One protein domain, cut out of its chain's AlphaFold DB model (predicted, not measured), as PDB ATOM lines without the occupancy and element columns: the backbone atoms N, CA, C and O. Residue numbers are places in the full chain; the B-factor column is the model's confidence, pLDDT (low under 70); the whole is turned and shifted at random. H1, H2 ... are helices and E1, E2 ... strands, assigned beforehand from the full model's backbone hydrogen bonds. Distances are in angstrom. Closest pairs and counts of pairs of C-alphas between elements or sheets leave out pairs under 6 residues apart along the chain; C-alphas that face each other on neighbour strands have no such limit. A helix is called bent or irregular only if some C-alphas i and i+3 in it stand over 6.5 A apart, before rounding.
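Overview. This is residues 97 to 201 of the 213 residues of an uncharacterized protein of Salmonella enterica subsp. salamae (UniProt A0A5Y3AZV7). A five-stranded sheet, curled like part of a barrel, folds back on itself so that E4 and E3 face E1 and E5, with E2 as hinge; three helices gather past E1 and E2, away from E3 and E4. The printed part has 105 residues, with H1, E1 to E5, H2 and H3 along the chain; the class is mixed. The sheet's order is E4, E3, E2, E1, E5, antiparallel throughout, and E1 to E4 form a meander, each strand the antiparallel neighbour of the one before. It is compact, with a radius of gyration of the C-alphas of 13.1 A and spans of 38 by 28 by 24 A.

Arrangement. Start at E2, residues 126 to 131: N 128 and O 119, 2.8 A, tie it to E1, residues 116 to 121, within hydrogen-bond range. Beside E1 find edge strand E5, residues 171 to 174, with N 118 and O 173 at 2.8 A. E3, residues 144 to 148, pairs with E2 at N 131 and O 147, 2.8 A, and with edge strand E4, residues 153 to 156, at N 146 and O 154, 2.9 A. H2, residues 175 to 181, is on the sheet, over E5, at a height of 8.7 A. H1, residues 100 to 112, only grazes the sheet and touches H2 with residues 108 to 111 alone; their closest C-alphas, Ile 108 and Ser 176, are 5.4 A apart. H3, residues 183 to 200, also only grazes the sheet; it touches H2 only at the corner, closest C-alphas Tyr 179 and Arg 186, 5.2 A, and H1 at Met 100 and Phe 190, closest C-alphas 7.3 A. Every O i to N i+4 pair is within range in H2 and H3, and 8 of 9 in H1.

Along the chain. Find C-alpha 100 at (282.419, 518.770, 439.136); H1 runs 20.2 A from there and is irregular, C-alphas 109 and 112 being 7.2 A apart. E1 spans 16.2 A and E2 16.6 A. H3 runs 25.9 A to C-alpha 200 at (270.858, 521.115, 430.834).

Size, cuts and confidence. The farthest C-alphas, Phe 97 and Gly 141, are 38.5 A apart. The printed part has no cut; the links E2 to E3 and E4 to E5 are long. Confidence is under 70 at residues 159 to 167 and 201.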
ATOM      1  N   PHE A  97     280.839 519.425 430.319       83.19
ATOM      2  CA  PHE A  97     282.016 518.690 429.836       83.19
ATOM      3  C   PHE A  97     283.066 518.419 430.914       83.19
ATOM      4  O   PHE A  97     283.762 517.409 430.838       83.19
ATOM      5  N   ILE A  98     283.183 519.296 431.909       85.94
ATOM      6  CA  ILE A  98     284.199 519.215 432.961       85.94
ATOM      7  C   ILE A  98     283.659 518.408 434.152       85.94
ATOM      8  O   ILE A  98     282.442 518.314 434.377       85.94
ATOM      9  N   THR A  99     284.561 517.769 434.903       86.50
ATOM     10  CA  THR A  99     284.185 517.119 436.161       86.50
ATOM     11  C   THR A  99     283.799 518.172 437.207       86.50
ATOM     12  O   THR A  99     284.264 519.308 437.179       86.50
ATOM     13  N   MET A 100     282.901 517.818 438.128       85.81
ATOM     14  CA  MET A 100     282.419 518.770 439.136       85.81
ATOM     15  C   MET A 100     283.532 519.341 440.027       85.81
ATOM     16  O   MET A 100     283.539 520.558 440.214       85.81
ATOM     17  N   PRO A 101     284.478 518.530 440.548       86.75
ATOM     18  CA  PRO A 101     285.585 519.054 441.346       86.75
ATOM     19  C   PRO A 101     286.424 520.082 440.577       86.75
ATOM     20  O   PRO A 101     286.605 521.195 441.068       86.75
ATOM     21  N   ASP A 102     286.826 519.756 439.344       87.44
ATOM     22  CA  ASP A 102     287.662 520.634 438.512       87.44
ATOM     23  C   ASP A 102     286.944 521.951 438.172       87.44
ATOM     24  O   ASP A 102     287.552 523.022 438.098       87.44
ATOM     25  N   LEU A 103     285.623 521.896 437.964       89.12
ATOM     26  CA  LEU A 103     284.825 523.089 437.700       89.12
ATOM     27  C   LEU A 103     284.754 524.004 438.930       89.12
ATOM     28  O   LEU A 103     284.902 525.217 438.792       89.12
ATOM     29  N   ILE A 104     284.510 523.442 440.115       88.75
ATOM     30  CA  ILE A 104     284.435 524.209 441.365       88.75
ATOM     31  C   ILE A 104     285.785 524.865 441.661       88.75
ATOM     32  O   ILE A 104     285.823 526.055 441.976       88.75
ATOM     33  N   GLU A 105     286.883 524.124 441.508       88.88
ATOM     34  CA  GLU A 105     288.239 524.652 441.671       88.88
ATOM     35  C   GLU A 105     288.501 525.807 440.693       88.88
ATOM     36  O   GLU A 105     288.858 526.906 441.112       88.88
ATOM     37  N   SER A 106     288.158 525.628 439.412       89.44
ATOM     38  CA  SER A 106     288.251 526.686 438.399       89.44
ATOM     39  C   SER A 106     287.435 527.934 438.752       89.44
ATOM     40  O   SER A 106     287.896 529.055 438.523       89.44
ATOM     41  N   LEU A 107     286.231 527.786 439.312       89.81
ATOM     42  CA  LEU A 107     285.411 528.924 439.748       89.81
ATOM     43  C   LEU A 107     286.054 529.673 440.924       89.81
ATOM     44  O   LEU A 107     286.053 530.906 440.937       89.81
ATOM     45  N   ILE A 108     286.619 528.945 441.887       90.44
ATOM     46  CA  ILE A 108     287.282 529.519 443.065       90.44
ATOM     47  C   ILE A 108     288.568 530.248 442.660       90.44
ATOM     48  O   ILE A 108     288.753 531.408 443.038       90.44
ATOM     49  N   ASP A 109     289.410 529.623 441.837       88.81
ATOM     50  CA  ASP A 109     290.681 530.193 441.368       88.81
ATOM     51  C   ASP A 109     290.474 531.474 440.557       88.81
ATOM     52  O   ASP A 109     291.228 532.448 440.655       88.81
ATOM     53  N   ASN A 110     289.406 531.505 439.761       87.81
ATOM     54  CA  ASN A 110     289.080 532.640 438.914       87.81
ATOM     55  C   ASN A 110     288.331 533.767 439.645       87.81
ATOM     56  O   ASN A 110     288.083 534.809 439.030       87.81
ATOM     57  N   GLN A 111     288.006 533.628 440.934       85.06
ATOM     58  CA  GLN A 111     287.184 534.605 441.656       85.06
ATOM     59  C   GLN A 111     287.819 536.000 441.761       85.06
ATOM     60  O   GLN A 111     287.121 537.012 441.773       85.06
ATOM     61  N   HIS A 112     289.151 536.087 441.809       79.88
ATOM     62  CA  HIS A 112     289.847 537.379 441.802       79.88
ATOM     63  C   HIS A 112     289.674 538.139 440.483       79.88
ATOM     64  O   HIS A 112     289.765 539.366 440.455       79.88
ATOM     65  N   LYS A 113     289.446 537.410 439.387       83.75
ATOM     66  CA  LYS A 113     289.254 537.971 438.050       83.75
ATOM     67  C   LYS A 113     287.777 538.186 437.729       83.75
ATOM     68  O   LYS A 113     287.444 539.155 437.052       83.75
ATOM     69  N   TYR A 114     286.916 537.288 438.199       87.12
ATOM     70  CA  TYR A 114     285.478 537.333 437.983       87.12
ATOM     71  C   TYR A 114     284.754 537.293 439.332       87.12
ATOM     72  O   TYR A 114     284.856 536.299 440.047       87.12
ATOM     73  N   PRO A 115     284.003 538.344 439.682       87.38
ATOM     74  CA  PRO A 115     283.404 538.498 441.003       87.38
ATOM     75  C   PRO A 115     282.194 537.561 441.154       87.38
ATOM     76  O   PRO A 115     281.057 537.916 440.821       87.38
ATOM     77  N   LEU A 116     282.472 536.337 441.603       91.25
ATOM     78  CA  LEU A 116     281.498 535.275 441.844       91.25
ATOM     79  C   LEU A 116     281.001 535.307 443.293       91.25
ATOM     80  O   LEU A 116     281.790 535.351 444.241       91.25
ATOM     81  N   TYR A 117     279.685 535.228 443.449       90.69
ATOM     82  CA  TYR A 117     278.988 535.283 444.728       90.69
ATOM     83  C   TYR A 117     277.987 534.140 444.858       90.69
ATOM     84  O   TYR A 117     277.379 533.709 443.879       90.69
ATOM     85  N   ILE A 118     277.794 533.699 446.095       90.88
ATOM     86  CA  ILE A 118     276.625 532.953 446.536       90.88
ATOM     87  C   ILE A 118     275.536 533.945 446.912       90.88
ATOM     88  O   ILE A 118     275.781 534.900 447.652       90.88
ATOM     89  N   LEU A 119     274.353 533.682 446.378       90.19
ATOM     90  CA  LEU A 119     273.101 534.361 446.641       90.19
ATOM     91  C   LEU A 119     272.225 533.372 447.396       90.19
ATOM     92  O   LEU A 119     271.868 532.338 446.834       90.19
ATOM     93  N   HIS A 120     271.913 533.654 448.652       87.31
ATOM     94  CA  HIS A 120     270.958 532.852 449.407       87.31
ATOM     95  C   HIS A 120     269.621 533.574 449.478       87.31
ATOM     96  O   HIS A 120     269.581 534.754 449.822       87.31
ATOM     97  N   PHE A 121     268.556 532.851 449.147       85.44
ATOM     98  CA  PHE A 121     267.174 533.296 449.247       85.44
ATOM     99  C   PHE A 121     266.508 532.506 450.369       85.44
ATOM    100  O   PHE A 121     266.227 531.313 450.217       85.44
ATOM    101  N   SER A 122     266.269 533.169 451.493       81.44
ATOM    102  CA  SER A 122     265.678 532.582 452.697       81.44
ATOM    103  C   SER A 122     264.254 532.076 452.456       81.44
ATOM    104  O   SER A 122     263.933 530.963 452.868       81.44
ATOM    105  N   GLU A 123     263.430 532.828 451.718       81.31
ATOM    106  CA  GLU A 123     262.041 532.454 451.402       81.31
ATOM    107  C   GLU A 123     261.947 531.150 450.595       81.31
ATOM    108  O   GLU A 123     261.058 530.331 450.820       81.31
ATOM    109  N   GLU A 124     262.882 530.942 449.665       81.56
ATOM    110  CA  GLU A 124     262.946 529.745 448.818       81.56
ATOM    111  C   GLU A 124     263.821 528.637 449.430       81.56
ATOM    112  O   GLU A 124     263.906 527.544 448.869       81.56
ATOM    113  N   ASN A 125     264.497 528.922 450.552       81.31
ATOM    114  CA  ASN A 125     265.570 528.110 451.127       81.31
ATOM    115  C   ASN A 125     266.551 527.597 450.054       81.31
ATOM    116  O   ASN A 125     266.847 526.402 449.954       81.31
ATOM    117  N   LYS A 126     267.003 528.512 449.192       85.62
ATOM    118  CA  LYS A 126     267.756 528.183 447.981       85.62
ATOM    119  C   LYS A 126     269.008 529.032 447.871       85.62
ATOM    120  O   LYS A 126     268.965 530.245 448.049       85.62
ATOM    121  N   ILE A 127     270.094 528.393 447.443       89.19
ATOM    122  CA  ILE A 127     271.305 529.086 447.013       89.19
ATOM    123  C   ILE A 127     271.405 529.154 445.489       89.19
ATOM    124  O   ILE A 127     271.033 528.221 444.772       89.19
ATOM    125  N   GLU A 128     271.954 530.252 444.985       91.06
ATOM    126  CA  GLU A 128     272.348 530.415 443.591       91.06
ATOM    127  C   GLU A 128     273.763 530.985 443.499       91.06
ATOM    128  O   GLU A 128     274.172 531.817 444.305       91.06
ATOM    129  N   ILE A 129     274.518 530.563 442.484       91.56
ATOM    130  CA  ILE A 129     275.809 531.171 442.158       91.56
ATOM    131  C   ILE A 129     275.556 532.251 441.109       91.56
ATOM    132  O   ILE A 129     274.943 531.991 440.069       91.56
ATOM    133  N   GLY A 130     276.047 533.459 441.369       90.38
ATOM    134  CA  GLY A 130     275.940 534.586 440.456       90.38
ATOM    135  C   GLY A 130     277.251 535.321 440.252       90.38
ATOM    136  O   GLY A 130     278.122 535.348 441.116       90.38
ATOM    137  N   ILE A 131     277.380 535.944 439.086       90.31
ATOM    138  CA  ILE A 131     278.469 536.855 438.751       90.31
ATOM    139  C   ILE A 131     277.969 538.298 438.809       90.31
ATOM    140  O   ILE A 131     276.895 538.622 438.285       90.31
ATOM    141  N   ASN A 132     278.760 539.195 439.400       87.38
ATOM    142  CA  ASN A 132     278.521 540.624 439.227       87.38
ATOM    143  C   ASN A 132     279.015 541.068 437.843       87.38
ATOM    144  O   ASN A 132     280.212 541.084 437.553       87.38
ATOM    145  N   LEU A 133     278.087 541.483 436.981       83.50
ATOM    146  CA  LEU A 133     278.407 541.924 435.624       83.50
ATOM    147  C   LEU A 133     279.209 543.231 435.563       83.50
ATOM    148  O   LEU A 133     279.831 543.487 434.543       83.50
ATOM    149  N   TYR A 134     279.206 544.041 436.618       80.00
ATOM    150  CA  TYR A 134     279.846 545.360 436.654       80.00
ATOM    151  C   TYR A 134     281.061 545.425 437.584       80.00
ATOM    152  O   TYR A 134     281.632 546.494 437.748       80.00
ATOM    153  N   ASN A 135     281.461 544.301 438.189       76.44
ATOM    154  CA  ASN A 135     282.595 544.235 439.117       76.44
ATOM    155  C   ASN A 135     282.531 545.231 440.285       76.44
ATOM    156  O   ASN A 135     283.545 545.730 440.762       76.44
ATOM    157  N   LEU A 136     281.314 545.510 440.748       74.69
ATOM    158  CA  LEU A 136     281.084 546.335 441.925       74.69
ATOM    159  C   LEU A 136     281.146 545.461 443.178       74.69
ATOM    160  O   LEU A 136     280.632 544.343 443.200       74.69
ATOM    161  N   ASN A 137     281.727 545.980 444.250       75.12
ATOM    162  CA  ASN A 137     281.616 545.318 445.542       75.12
ATOM    163  C   ASN A 137     280.199 545.522 446.108       75.12
ATOM    164  O   ASN A 137     279.640 546.613 445.952       75.12
ATOM    165  N   PRO A 138     279.606 544.505 446.756       76.56
ATOM    166  CA  PRO A 138     278.327 544.665 447.432       76.56
ATOM    167  C   PRO A 138     278.450 545.711 448.546       76.56
ATOM    168  O   PRO A 138     279.397 545.695 449.330       76.56
ATOM    169  N   ILE A 139     277.488 546.634 448.602       78.38
ATOM    170  CA  ILE A 139     277.391 547.658 449.646       78.38
ATOM    171  C   ILE A 139     276.165 547.325 450.488       78.38
ATOM    172  O   ILE A 139     275.064 547.240 449.948       78.38
ATOM    173  N   ILE A 140     276.362 547.162 451.798       78.00
ATOM    174  CA  ILE A 140     275.289 546.843 452.749       78.00
ATOM    175  C   ILE A 140     274.133 547.838 452.590       78.00
ATOM    176  O   ILE A 140     274.349 549.051 452.515       78.00
ATOM    177  N   GLY A 141     272.909 547.312 452.513       72.62
ATOM    178  CA  GLY A 141     271.697 548.122 452.373       72.62
ATOM    179  C   GLY A 141     271.483 548.745 450.988       72.62
ATOM    180  O   GLY A 141     270.534 549.511 450.820       72.62
ATOM    181  N   LYS A 142     272.322 548.440 449.985       78.88
ATOM    182  CA  LYS A 142     272.113 548.876 448.594       78.88
ATOM    183  C   LYS A 142     271.806 547.697 447.666       78.88
ATOM    184  O   LYS A 142     272.436 546.656 447.804       78.88
ATOM    185  N   PRO A 143     270.915 547.875 446.673       80.56
ATOM    186  CA  PRO A 143     270.649 546.864 445.650       80.56
ATOM    187  C   PRO A 143     271.929 546.355 444.980       80.56
ATOM    188  O   PRO A 143     272.728 547.152 444.475       80.56
ATOM    189  N   PHE A 144     272.106 545.036 444.948       81.81
ATOM    190  CA  PHE A 144     273.217 544.364 444.290       81.81
ATOM    191  C   PHE A 144     272.709 543.526 443.121       81.81
ATOM    192  O   PHE A 144     271.915 542.604 443.293       81.81
ATOM    193  N   TYR A 145     273.179 543.857 441.918       83.12
ATOM    194  CA  TYR A 145     272.736 543.223 440.682       83.12
ATOM    195  C   TYR A 145     273.702 542.122 440.258       83.12
ATOM    196  O   TYR A 145     274.871 542.377 439.958       83.12
ATOM    197  N   THR A 146     273.182 540.905 440.153       86.88
ATOM    198  CA  THR A 146     273.948 539.723 439.752       86.88
ATOM    199  C   THR A 146     273.231 538.953 438.665       86.88
ATOM    200  O   THR A 146     272.004 538.881 438.645       86.88
ATOM    201  N   MET A 147     274.000 538.344 437.770       89.38
ATOM    202  CA  MET A 147     273.480 537.373 436.815       89.38
ATOM    203  C   MET A 147     273.855 535.978 437.299       89.38
ATOM    204  O   MET A 147     275.029 535.701 437.531       89.38
ATOM    205  N   THR A 148     272.866 535.122 437.499       90.69
ATOM    206  CA  THR A 148     273.063 533.764 438.013       90.69
ATOM    207  C   THR A 148     273.625 532.852 436.927       90.69
ATOM    208  O   THR A 148     273.542 533.184 435.740       90.69
ATOM    209  N   LEU A 149     274.173 531.688 437.299       86.81
ATOM    210  CA  LEU A 149     274.642 530.694 436.321       86.81
ATOM    211  C   LEU A 149     273.535 530.302 435.329       86.81
ATOM    212  O   LEU A 149     273.766 530.282 434.127       86.81
ATOM    213  N   ILE A 150     272.295 530.149 435.800       83.94
ATOM    214  CA  ILE A 150     271.119 529.878 434.951       83.94
ATOM    215  C   ILE A 150     270.675 531.069 434.074       83.94
ATOM    216  O   ILE A 150     269.671 530.986 433.371       83.94
ATOM    217  N   GLY A 151     271.392 532.196 434.109       81.69
ATOM    218  CA  GLY A 151     271.155 533.362 433.259       81.69
ATOM    219  C   GLY A 151     270.059 534.314 433.746       81.69
ATOM    220  O   GLY A 151     269.730 535.274 433.043       81.69
ATOM    221  N   ARG A 152     269.513 534.101 434.947       85.75
ATOM    222  CA  ARG A 152     268.538 535.010 435.564       85.75
ATOM    223  C   ARG A 152     269.262 536.236 436.119       85.75
ATOM    224  O   ARG A 152     270.313 536.113 436.740       85.75
ATOM    225  N   THR A 153     268.696 537.423 435.917       86.44
ATOM    226  CA  THR A 153     269.157 538.628 436.623       86.44
ATOM    227  C   THR A 153     268.439 538.713 437.960       86.44
ATOM    228  O   THR A 153     267.212 538.660 438.002       86.44
ATOM    229  N   VAL A 154     269.208 538.840 439.032       85.38
ATOM    230  CA  VAL A 154     268.731 538.914 440.410       85.38
ATOM    231  C   VAL A 154     269.188 540.233 441.014       85.38
ATOM    232  O   VAL A 154     270.304 540.692 440.756       85.38
ATOM    233  N   ASN A 155     268.311 540.823 441.820       83.06
ATOM    234  CA  ASN A 155     268.633 541.922 442.712       83.06
ATOM    235  C   ASN A 155     268.454 541.442 444.154       83.06
ATOM    236  O   ASN A 155     267.359 541.018 444.515       83.06
ATOM    237  N   LEU A 156     269.518 541.517 444.946       79.12
ATOM    238  CA  LEU A 156     269.500 541.236 446.380       79.12
ATOM    239  C   LEU A 156     270.084 542.431 447.126       79.12
ATOM    240  O   LEU A 156     271.038 543.060 446.666       79.12
ATOM    241  N   ILE A 157     269.519 542.747 448.286       80.94
ATOM    242  CA  ILE A 157     270.072 543.763 449.179       80.94
ATOM    243  C   ILE A 157     270.934 543.018 450.202       80.94
ATOM    244  O   ILE A 157     270.384 542.277 451.013       80.94
ATOM    245  N   PRO A 158     272.269 543.167 450.177       71.94
ATOM    246  CA  PRO A 158     273.132 542.460 451.104       71.94
ATOM    247  C   PRO A 158     272.893 542.976 452.526       71.94
ATOM    248  O   PRO A 158     273.015 544.180 452.798       71.94
ATOM    249  N   GLY A 159     272.565 542.049 453.425       67.94
ATOM    250  CA  GLY A 159     272.581 542.269 454.866       67.94
ATOM    251  C   GLY A 159     274.008 542.314 455.433       67.94
ATOM    252  O   GLY A 159     274.981 542.042 454.720       67.94
ATOM    253  N   PRO A 160     274.170 542.680 456.715       65.38
ATOM    254  CA  PRO A 160     275.450 542.551 457.401       65.38
ATOM    255  C   PRO A 160     275.892 541.082 457.420       65.38
ATOM    256  O   PRO A 160     275.111 540.194 457.750       65.38
ATOM    257  N   LEU A 161     277.158 540.827 457.078       59.47
ATOM    258  CA  LEU A 161     277.752 539.496 457.198       59.47
ATOM    259  C   LEU A 161     277.824 539.130 458.684       59.47
ATOM    260  O   LEU A 161     278.647 539.668 459.428       59.47
ATOM    261  N   LEU A 162     276.931 538.245 459.119       58.25
ATOM    262  CA  LEU A 162     276.939 537.691 460.465       58.25
ATOM    263  C   LEU A 162     278.146 536.742 460.632       58.25
ATOM    264  O   LEU A 162     278.574 536.112 459.662       58.25
ATOM    265  N   PRO A 163     278.710 536.616 461.850       55.97
ATOM    266  CA  PRO A 163     279.853 535.737 462.126       55.97
ATOM    267  C   PRO A 163     279.571 534.254 461.827       55.97
ATOM    268  O   PRO A 163     280.496 533.482 461.586       55.97
ATOM    269  N   SER A 164     278.295 533.872 461.788       61.38
ATOM    270  CA  SER A 164     277.790 532.642 461.187       61.38
ATOM    271  C   SER A 164     276.792 533.017 460.096       61.38
ATOM    272  O   SER A 164     275.927 533.857 460.338       61.38
ATOM    273  N   LEU A 165     276.890 532.398 458.916       65.38
ATOM    274  CA  LEU A 165     275.862 532.535 457.885       65.38
ATOM    275  C   LEU A 165     274.559 531.949 458.424       65.38
ATOM    276  O   LEU A 165     274.437 530.737 458.583       65.38
ATOM    277  N   ASP A 166     273.619 532.824 458.747       66.69
ATOM    278  CA  ASP A 166     272.282 532.435 459.147       66.69
ATOM    279  C   ASP A 166     271.445 532.221 457.881       66.69
ATOM    280  O   ASP A 166     271.127 533.168 457.165       66.69
ATOM    281  N   MET A 167     271.107 530.961 457.590       69.62
ATOM    282  CA  MET A 167     270.281 530.588 456.433       69.62
ATOM    283  C   MET A 167     268.837 531.110 456.541       69.62
ATOM    284  O   MET A 167     268.054 530.950 455.606       69.62
ATOM    285  N   THR A 168     268.461 531.741 457.657       71.56
ATOM    286  CA  THR A 168     267.150 532.387 457.816       71.56
ATOM    287  C   THR A 168     267.065 533.772 457.171       71.56
ATOM    288  O   THR A 168     265.972 534.331 457.105       71.56
ATOM    289  N   GLN A 169     268.175 534.328 456.674       74.19
ATOM    290  CA  GLN A 169     268.211 535.650 456.042       74.19
ATOM    291  C   GLN A 169     268.840 535.602 454.658       74.19
ATOM    292  O   GLN A 169     269.786 534.858 454.421       74.19
ATOM    293  N   ASP A 170     268.368 536.464 453.763       81.38
ATOM    294  CA  ASP A 170     268.996 536.663 452.463       81.38
ATOM    295  C   ASP A 170     270.414 537.221 452.631       81.38
ATOM    296  O   ASP A 170     270.629 538.257 453.271       81.38
ATOM    297  N   PHE A 171     271.399 536.558 452.026       83.75
ATOM    298  CA  PHE A 171     272.783 537.013 452.084       83.75
ATOM    299  C   PHE A 171     273.499 536.890 450.744       83.75
ATOM    300  O   PHE A 171     273.159 536.086 449.875       83.75
ATOM    301  N   ILE A 172     274.546 537.705 450.615       86.12
ATOM    302  CA  ILE A 172     275.470 537.695 449.486       86.12
ATOM    303  C   ILE A 172     276.870 537.489 450.048       86.12
ATOM    304  O   ILE A 172     277.346 538.290 450.852       86.12
ATOM    305  N   CYS A 173     277.536 536.421 449.623       86.88
ATOM    306  CA  CYS A 173     278.870 536.067 450.106       86.88
ATOM    307  C   CYS A 173     279.770 535.684 448.925       86.88
ATOM    308  O   CYS A 173     279.292 535.018 448.008       86.88
ATOM    309  N   PRO A 174     281.057 536.074 448.888       89.19
ATOM    310  CA  PRO A 174     281.969 535.593 447.853       89.19
ATOM    311  C   PRO A 174     282.032 534.057 447.842       89.19
ATOM    312  O   PRO A 174     282.133 533.437 448.904       89.19
ATOM    313  N   LEU A 175     282.011 533.443 446.654       91.44
ATOM    314  CA  LEU A 175     281.920 531.981 446.498       91.44
ATOM    315  C   LEU A 175     282.995 531.224 447.298       91.44
ATOM    316  O   LEU A 175     282.690 530.287 448.030       91.44
ATOM    317  N   SER A 176     284.243 531.677 447.227       89.69
ATOM    318  CA  SER A 176     285.390 531.096 447.926       89.69
ATOM    319  C   SER A 176     285.287 531.223 449.438       89.69
ATOM    320  O   SER A 176     285.791 530.368 450.160       89.69
ATOM    321  N   THR A 177     284.638 532.280 449.932       88.75
ATOM    322  CA  THR A 177     284.411 532.461 451.368       88.75
ATOM    323  C   THR A 177     283.365 531.461 451.831       88.75
ATOM    324  O   THR A 177     283.649 530.678 452.731       88.75
ATOM    325  N   PHE A 178     282.223 531.393 451.140       89.38
ATOM    326  CA  PHE A 178     281.156 530.434 451.432       89.38
ATOM    327  C   PHE A 178     281.651 528.977 451.403       89.38
ATOM    328  O   PHE A 178     281.437 528.232 452.360       89.38
ATOM    329  N   TYR A 179     282.383 528.595 450.352       89.81
ATOM    330  CA  TYR A 179     282.901 527.237 450.147       89.81
ATOM    331  C   TYR A 179     283.930 526.799 451.208       89.81
ATOM    332  O   TYR A 179     284.097 525.609 451.486       89.81
ATOM    333  N   ARG A 180     284.645 527.752 451.820       89.00
ATOM    334  CA  ARG A 180     285.669 527.470 452.840       89.00
ATOM    335  C   ARG A 180     285.122 527.374 454.265       89.00
ATOM    336  O   ARG A 180     285.888 526.984 455.140       89.00
ATOM    337  N   MET A 181     283.855 527.717 454.508       86.44
ATOM    338  CA  MET A 181     283.309 527.779 455.870       86.44
ATOM    339  C   MET A 181     283.067 526.403 456.502       86.44
ATOM    340  O   MET A 181     283.504 526.184 457.628       86.44
ATOM    341  N   ASN A 182     282.382 525.486 455.817       86.94
ATOM    342  CA  ASN A 182     282.071 524.146 456.333       86.94
ATOM    343  C   ASN A 182     281.782 523.155 455.182       86.94
ATOM    344  O   ASN A 182     281.702 523.551 454.019       86.94
ATOM    345  N   GLU A 183     281.641 521.864 455.503       88.81
ATOM    346  CA  GLU A 183     281.323 520.821 454.513       88.81
ATOM    347  C   GLU A 183     279.904 520.949 453.940       88.81
ATOM    348  O   GLU A 183     279.699 520.721 452.751       88.81
ATOM    349  N   GLU A 184     278.930 521.385 454.742       87.94
ATOM    350  CA  GLU A 184     277.545 521.582 454.289       87.94
ATOM    351  C   GLU A 184     277.460 522.588 453.131       87.94
ATOM    352  O   GLU A 184     276.789 522.342 452.129       87.94
ATOM    353  N   ASN A 185     278.222 523.679 453.205       88.50
ATOM    354  CA  ASN A 185     278.316 524.691 452.161       88.50
ATOM    355  C   ASN A 185     278.945 524.135 450.877       88.50
ATOM    356  O   ASN A 185     278.512 524.483 449.776       88.50
ATOM    357  N   ARG A 186     279.950 523.255 450.993       90.31
ATOM    358  CA  ARG A 186     280.569 522.590 449.831       90.31
ATOM    359  C   ARG A 186     279.574 521.673 449.136       90.31
ATOM    360  O   ARG A 186     279.445 521.716 447.912       90.31
ATOM    361  N   VAL A 187     278.835 520.897 449.925       89.38
ATOM    362  CA  VAL A 187     277.767 520.011 449.454       89.38
ATOM    363  C   VAL A 187     276.654 520.817 448.778       89.38
ATOM    364  O   VAL A 187     276.213 520.451 447.690       89.38
ATOM    365  N   ALA A 188     276.261 521.960 449.344       89.44
ATOM    366  CA  ALA A 188     275.262 522.839 448.742       89.44
ATOM    367  C   ALA A 188     275.711 523.371 447.365       89.44
ATOM    368  O   ALA A 188     274.951 523.296 446.396       89.44
ATOM    369  N   VAL A 189     276.958 523.848 447.248       90.69
ATOM    370  CA  VAL A 189     277.537 524.296 445.964       90.69
ATOM    371  C   VAL A 189     277.550 523.159 444.942       90.69
ATOM    372  O   VAL A 189     277.140 523.356 443.796       90.69
ATOM    373  N   PHE A 190     277.968 521.963 445.358       91.25
ATOM    374  CA  PHE A 190     277.972 520.781 444.503       91.25
ATOM    375  C   PHE A 190     276.565 520.440 443.995       91.25
ATOM    376  O   PHE A 190     276.370 520.281 442.789       91.25
ATOM    377  N   HIS A 191     275.570 520.381 444.887       90.88
ATOM    378  CA  HIS A 191     274.183 520.094 444.513       90.88
ATOM    379  C   HIS A 191     273.617 521.129 443.545       90.88
ATOM    380  O   HIS A 191     272.958 520.752 442.577       90.88
ATOM    381  N   TYR A 192     273.906 522.414 443.762       90.25
ATOM    382  CA  TYR A 192     273.458 523.477 442.870       90.25
ATOM    383  C   TYR A 192     274.012 523.313 441.447       90.25
ATOM    384  O   TYR A 192     273.251 523.329 440.478       90.25
ATOM    385  N   ILE A 193     275.325 523.110 441.301       89.94
ATOM    386  CA  ILE A 193     275.950 522.942 439.980       89.94
ATOM    387  C   ILE A 193     275.469 521.644 439.316       89.94
ATOM    388  O   ILE A 193     275.181 521.633 438.116       89.94
ATOM    389  N   ASN A 194     275.321 520.563 440.087       89.00
ATOM    390  CA  ASN A 194     274.811 519.300 439.564       89.00
ATOM    391  C   ASN A 194     273.365 519.431 439.057       89.00
ATOM    392  O   ASN A 194     273.064 518.974 437.956       89.00
ATOM    393  N   ALA A 195     272.497 520.143 439.782       88.12
ATOM    394  CA  ALA A 195     271.131 520.421 439.337       88.12
ATOM    395  C   ALA A 195     271.102 521.203 438.008       88.12
ATOM    396  O   ALA A 195     270.287 520.913 437.129       88.12
ATOM    397  N   ILE A 196     272.029 522.149 437.807       87.06
ATOM    398  CA  ILE A 196     272.171 522.847 436.519       87.06
ATOM    399  C   ILE A 196     272.572 521.865 435.414       87.06
ATOM    400  O   ILE A 196     271.973 521.888 434.334       87.06
ATOM    401  N   LYS A 197     273.543 520.982 435.670       87.12
ATOM    402  CA  LYS A 197     273.988 519.977 434.692       87.12
ATOM    403  C   LYS A 197     272.869 519.018 434.289       87.12
ATOM    404  O   LYS A 197     272.711 518.739 433.101       87.12
ATOM    405  N   GLU A 198     272.093 518.541 435.257       85.62
ATOM    406  CA  GLU A 198     270.946 517.657 435.027       85.62
ATOM    407  C   GLU A 198     269.836 518.368 434.247       85.62
ATOM    408  O   GLU A 198     269.310 517.818 433.282       85.62
ATOM    409  N   SER A 199     269.533 519.627 434.586       81.38
ATOM    410  CA  SER A 199     268.544 520.422 433.844       81.38
ATOM    411  C   SER A 199     268.973 520.726 432.401       81.38
ATOM    412  O   SER A 199     268.132 520.801 431.506       81.38
ATOM    413  N   SER A 200     270.282 520.857 432.161       71.81
ATOM    414  CA  SER A 200     270.858 521.115 430.834       71.81
ATOM    415  C   SER A 200     270.917 519.857 429.961       71.81
ATOM    416  O   SER A 200     270.940 519.966 428.736       71.81
ATOM    417  N   ASN A 201     270.909 518.667 430.574       63.16
ATOM    418  CA  ASN A 201     270.896 517.369 429.899       63.16
ATOM    419  C   ASN A 201     269.700 516.537 430.382       63.16
ATOM    420  O   ASN A 201     269.896 515.570 431.126       63.16
TER     421      ASN A 201